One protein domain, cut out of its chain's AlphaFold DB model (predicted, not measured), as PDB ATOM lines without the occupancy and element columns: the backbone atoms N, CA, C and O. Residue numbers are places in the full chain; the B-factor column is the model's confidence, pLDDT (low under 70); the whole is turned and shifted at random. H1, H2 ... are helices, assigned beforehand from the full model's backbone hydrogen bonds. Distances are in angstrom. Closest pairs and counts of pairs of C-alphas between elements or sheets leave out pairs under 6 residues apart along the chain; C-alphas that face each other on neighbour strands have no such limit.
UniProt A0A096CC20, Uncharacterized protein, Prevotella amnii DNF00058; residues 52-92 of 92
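This is residues 52 to 92 of the 92 residues of an uncharacterized protein of Prevotella amnii DNF00058 (UniProt A0A096CC20). Two helices form an open, steep corner, with the start of the longer one, H2, coming near Ile 69 of H1, and an outstretched strip of chain without a named element, residues 52 to 62, leading in to the beginning of H1. The later part of H2 and the tail after it, residues 83 to 92, stick out free. The printed part has 41 residues, with two named helices in the order H1, H2 and no named strand; the class is all helix. It is only just compact, close to loose, with a radius of gyration of the C-alphas of 10.9 A, and the C-alphas span 26 by 25 by 19 A.

H2, the longest helix, holds residues 77 to 89 and measures 18.3 A from first to last C-alpha. It begins at C-alpha 77 at (194.342, 177.608, 264.501) and ends at C-alpha 89 at (191.404, 159.667, 262.160). H1 holds residues 63 to 72 and measures 14.2 A, beginning at C-alpha 63 at (185.253, 176.713, 251.688).

H2 and H1 are close but not clearly touching, with 1 pair of C-alphas within 8 A. Their closest C-alphas, those of Val 77 and Ile 69, are 7.4 A apart. Their lines stand at a steep tilt of 65 degrees, and they run opposite ways. Their centres are 13.1 A apart. A tight link of 4 residues joins H1 to H2. In H1 and H2 every O i to N i+4 pair is within hydrogen-bond range.

The two C-alphas farthest apart, those of Lys 52 and Glu 63, are 27.8 A apart. Residues 83 to 92, of which 83 to 89 belong to H2, stand free; without them the body spans 26 by 20 by 9 A. The printed part has no cut and ends at Leu 92, the chain's last residue. The mean pLDDT of the printed part is 91.7, and no printed residue is under 70.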
ATOM      1  N   LYS A  52     204.931 173.606 271.162       76.06
ATOM      2  CA  LYS A  52     205.887 173.785 270.064       76.06
ATOM      3  C   LYS A  52     205.425 172.897 268.903       76.06
ATOM      4  O   LYS A  52     205.312 171.691 269.116       76.06
ATOM      5  N   PRO A  53     205.108 173.451 267.719       80.81
ATOM      6  CA  PRO A  53     204.787 172.621 266.566       80.81
ATOM      7  C   PRO A  53     206.016 171.786 266.194       80.81
ATOM      8  O   PRO A  53     207.117 172.326 266.110       80.81
ATOM      9  N   THR A  54     205.828 170.484 265.983       87.25
ATOM     10  CA  THR A  54     206.899 169.562 265.569       87.25
ATOM     11  C   THR A  54     207.252 169.722 264.094       87.25
ATOM     12  O   THR A  54     208.415 169.621 263.722       87.25
ATOM     13  N   LYS A  55     206.261 170.027 263.251       89.12
ATOM     14  CA  LYS A  55     206.424 170.317 261.824       89.12
ATOM     15  C   LYS A  55     205.385 171.350 261.393       89.12
ATOM     16  O   LYS A  55     204.289 171.399 261.951       89.12
ATOM     17  N   ARG A  56     205.726 172.180 260.406       90.69
ATOM     18  CA  ARG A  56     204.784 173.081 259.726       90.69
ATOM     19  C   ARG A  56     204.581 172.587 258.302       90.69
ATOM     20  O   ARG A  56     205.551 172.241 257.635       90.69
ATOM     21  N   ILE A  57     203.331 172.549 257.868       90.19
ATOM     22  CA  ILE A  57     202.936 172.198 256.504       90.19
ATOM     23  C   ILE A  57     202.006 173.289 255.970       90.19
ATOM     24  O   ILE A  57     201.315 173.938 256.757       90.19
ATOM     25  N   SER A  58     202.014 173.497 254.655       92.94
ATOM     26  CA  SER A  58     201.033 174.342 253.970       92.94
ATOM     27  C   SER A  58     199.911 173.451 253.450       92.94
ATOM     28  O   SER A  58     200.192 172.426 252.832       92.94
ATOM     29  N   VAL A  59     198.660 173.810 253.733       92.56
ATOM     30  CA  VAL A  59     197.474 173.047 253.327       92.56
ATOM     31  C   VAL A  59     196.439 174.032 252.801       92.56
ATOM     32  O   VAL A  59     196.118 175.003 253.487       92.56
ATOM     33  N   GLY A  60     195.930 173.783 251.594       95.25
ATOM     34  CA  GLY A  60     194.761 174.487 251.074       95.25
ATOM     35  C   GLY A  60     193.500 173.962 251.753       95.25
ATOM     36  O   GLY A  60     193.298 172.751 251.809       95.25
ATOM     37  N   LEU A  61     192.684 174.862 252.296       95.44
ATOM     38  CA  LEU A  61     191.392 174.521 252.887       95.44
ATOM     39  C   LEU A  61     190.289 174.780 251.862       95.44
ATOM     40  O   LEU A  61     190.343 175.787 251.155       95.44
ATOM     41  N   ASP A  62     189.296 173.896 251.808       97.69
ATOM     42  CA  ASP A  62     188.058 174.176 251.084       97.69
ATOM     43  C   ASP A  62     187.201 175.220 251.824       97.69
ATOM     44  O   ASP A  62     187.492 175.639 252.954       97.69
ATOM     45  N   GLU A  63     186.132 175.668 251.163       98.12
ATOM     46  CA  GLU A  63     185.253 176.713 251.688       98.12
ATOM     47  C   GLU A  63     184.574 176.301 253.006       98.12
ATOM     48  O   GLU A  63     184.359 177.126 253.900       98.12
ATOM     49  N   GLU A  64     184.233 175.021 253.164       97.62
ATOM     50  CA  GLU A  64     183.563 174.532 254.363       97.62
ATOM     51  C   GLU A  64     184.516 174.503 255.564       97.62
ATOM     52  O   GLU A  64     184.176 175.019 256.636       97.62
ATOM     53  N   ALA A  65     185.732 173.990 255.387       95.56
ATOM     54  CA  ALA A  65     186.770 173.980 256.407       95.56
ATOM     55  C   ALA A  65     187.158 175.407 256.835       95.56
ATOM     56  O   ALA A  65     187.273 175.686 258.036       95.56
ATOM     57  N   GLU A  66     187.292 176.339 255.884       96.69
ATOM     58  CA  GLU A  66     187.547 177.759 256.167       96.69
ATOM     59  C   GLU A  66     186.410 178.372 257.001       96.69
ATOM     60  O   GLU A  66     186.644 178.996 258.047       96.69
ATOM     61  N   ARG A  67     185.157 178.099 256.619       97.69
ATOM     62  CA  ARG A  67     183.959 178.541 257.346       97.69
ATOM     63  C   ARG A  67     183.895 177.975 258.765       97.69
ATOM     64  O   ARG A  67     183.518 178.707 259.687       97.69
ATOM     65  N   ILE A  68     184.266 176.711 258.970       96.69
ATOM     66  CA  ILE A  68     184.312 176.074 260.295       96.69
ATOM     67  C   ILE A  68     185.329 176.784 261.190       96.69
ATOM     68  O   ILE A  68     184.979 177.181 262.303       96.69
ATOM     69  N   ILE A  69     186.556 177.007 260.712       95.44
ATOM     70  CA  ILE A  69     187.597 177.699 261.489       95.44
ATOM     71  C   ILE A  69     187.138 179.119 261.847       95.44
ATOM     72  O   ILE A  69     187.267 179.543 263.001       95.44
ATOM     73  N   ARG A  70     186.536 179.836 260.890       94.69
ATOM     74  CA  ARG A  70     186.014 181.192 261.102       94.69
ATOM     75  C   ARG A  70     184.905 181.238 262.152       94.69
ATOM     76  O   ARG A  70     184.902 182.151 262.978       94.69
ATOM     77  N   LYS A  71     183.981 180.271 262.148       95.00
ATOM     78  CA  LYS A  71     182.915 180.150 263.159       95.00
ATOM     79  C   LYS A  71     183.469 179.752 264.529       95.00
ATOM     80  O   LYS A  71     183.075 180.336 265.533       95.00
ATOM     81  N   ALA A  72     184.402 178.802 264.567       91.12
ATOM     82  CA  ALA A  72     184.992 178.301 265.804       91.12
ATOM     83  C   ALA A  72     185.859 179.349 266.522       91.12
ATOM     84  O   ALA A  72     186.015 179.274 267.740       91.12
ATOM     85  N   ARG A  73     186.423 180.319 265.780       89.38
ATOM     86  CA  ARG A  73     187.324 181.372 266.288       89.38
ATOM     87  C   ARG A  73     188.356 180.824 267.287       89.38
ATOM     88  O   ARG A  73     188.454 181.327 268.414       89.38
ATOM     89  N   PRO A  74     189.110 179.770 266.922       86.88
ATOM     90  CA  PRO A  74     190.041 179.165 267.852       86.88
ATOM     91  C   PRO A  74     191.144 180.165 268.194       86.88
ATOM     92  O   PRO A  74     191.683 180.853 267.331       86.88
ATOM     93  N   ARG A  75     191.547 180.195 269.466       79.50
ATOM     94  CA  ARG A  75     192.702 180.990 269.907       79.50
ATOM     95  C   ARG A  75     193.997 180.584 269.191       79.50
ATOM     96  O   ARG A  75     194.894 181.408 269.040       79.50
ATOM     97  N   ASN A  76     194.107 179.316 268.795       85.81
ATOM     98  CA  ASN A  76     195.236 178.777 268.049       85.81
ATOM     99  C   ASN A  76     194.714 177.865 266.932       85.81
ATOM    100  O   ASN A  76     194.232 176.763 267.198       85.81
ATOM    101  N   VAL A  77     194.813 178.338 265.687       90.50
ATOM    102  CA  VAL A  77     194.342 177.608 264.501       90.50
ATOM    103  C   VAL A  77     195.102 176.293 264.320       90.50
ATOM    104  O   VAL A  77     194.475 175.265 264.102       90.50
ATOM    105  N   SER A  78     196.431 176.283 264.468       89.62
ATOM    106  CA  SER A  78     197.237 175.068 264.282       89.62
ATOM    107  C   SER A  78     196.886 173.974 265.287       89.62
ATOM    108  O   SER A  78     196.811 172.804 264.924       89.62
ATOM    109  N   GLU A  79     196.651 174.344 266.545       89.38
ATOM    110  CA  GLU A  79     196.166 173.413 267.565       89.38
ATOM    111  C   GLU A  79     194.776 172.888 267.218       89.38
ATOM    112  O   GLU A  79     194.576 171.678 267.223       89.38
ATOM    113  N   PHE A  80     193.844 173.776 266.869       92.25
ATOM    114  CA  PHE A  80     192.491 173.383 266.486       92.25
ATOM    115  C   PHE A  80     192.500 172.381 265.325       92.25
ATOM    116  O   PHE A  80     191.916 171.307 265.443       92.25
ATOM    117  N   VAL A  81     193.230 172.691 264.251       93.56
ATOM    118  CA  VAL A  81     193.382 171.811 263.085       93.56
ATOM    119  C   VAL A  81     194.014 170.476 263.487       93.56
ATOM    120  O   VAL A  81     193.498 169.429 263.114       93.56
ATOM    121  N   SER A  82     195.068 170.486 264.310       91.81
ATOM    122  CA  SER A  82     195.716 169.248 264.776       91.81
ATOM    123  C   SER A  82     194.768 168.356 265.585       91.81
ATOM    124  O   SER A  82     194.797 167.135 265.445       91.81
ATOM    125  N   GLU A  83     193.920 168.941 266.437       92.56
ATOM    126  CA  GLU A  83     192.905 168.190 267.186       92.56
ATOM    127  C   GLU A  83     191.806 167.638 266.272       92.56
ATOM    128  O   GLU A  83     191.385 166.498 266.460       92.56
ATOM    129  N   MET A  84     191.360 168.406 265.273       94.88
ATOM    130  CA  MET A  84     190.357 167.929 264.314       94.88
ATOM    131  C   MET A  84     190.888 166.780 263.455       94.88
ATOM    132  O   MET A  84     190.168 165.806 263.259       94.88
ATOM    133  N   ILE A  85     192.155 166.837 263.026       94.19
ATOM    134  CA  ILE A  85     192.809 165.741 262.295       94.19
ATOM    135  C   ILE A  85     192.806 164.455 263.131       94.19
ATOM    136  O   ILE A  85     192.374 163.415 262.641       94.19
ATOM    137  N   LYS A  86     193.230 164.520 264.401       94.94
ATOM    138  CA  LYS A  86     193.246 163.345 265.293       94.94
ATOM    139  C   LYS A  86     191.854 162.735 265.469       94.94
ATOM    140  O   LYS A  86     191.692 161.535 265.303       94.94
ATOM    141  N   ARG A  87     190.846 163.572 265.740       94.81
ATOM    142  CA  ARG A  87     189.451 163.124 265.899       94.81
ATOM    143  C   ARG A  87     188.862 162.537 264.623       94.81
ATOM    144  O   ARG A  87     188.008 161.667 264.706       94.81
ATOM    145  N   GLY A  88     189.245 163.066 263.461       94.69
ATOM    146  CA  GLY A  88     188.840 162.516 262.171       94.69
ATOM    147  C   GLY A  88     189.427 161.127 261.957       94.69
ATOM    148  O   GLY A  88     188.698 160.217 261.591       94.69
ATOM    149  N   TYR A  89     190.716 160.954 262.267       94.75
ATOM    150  CA  TYR A  89     191.404 159.667 262.160       94.75
ATOM    151  C   TYR A  89     190.829 158.595 263.096       94.75
ATOM    152  O   TYR A  89     190.648 157.467 262.669       94.75
ATOM    153  N   GLU A  90     190.480 158.945 264.338       91.94
ATOM    154  CA  GLU A  90     189.841 158.017 265.294       91.94
ATOM    155  C   GLU A  90     188.476 157.476 264.827       91.94
ATOM    156  O   GLU A  90     187.964 156.529 265.417       91.94
ATOM    157  N   LYS A  91     187.860 158.101 263.818       88.69
ATOM    158  CA  LYS A  91     186.556 157.714 263.265       88.69
ATOM    159  C   LYS A  91     186.651 156.932 261.949       88.69
ATOM    160  O   LYS A  91     185.600 156.615 261.392       88.69
ATOM    161  N   LEU A  92     187.860 156.707 261.439       83.25
ATOM    162  CA  LEU A  92     188.122 155.834 260.292       83.25
ATOM    163  C   LEU A  92     188.199 154.378 260.754       83.25
ATOM    164  O   LEU A  92     187.702 153.521 259.993       83.25
TER     165      LEU A  92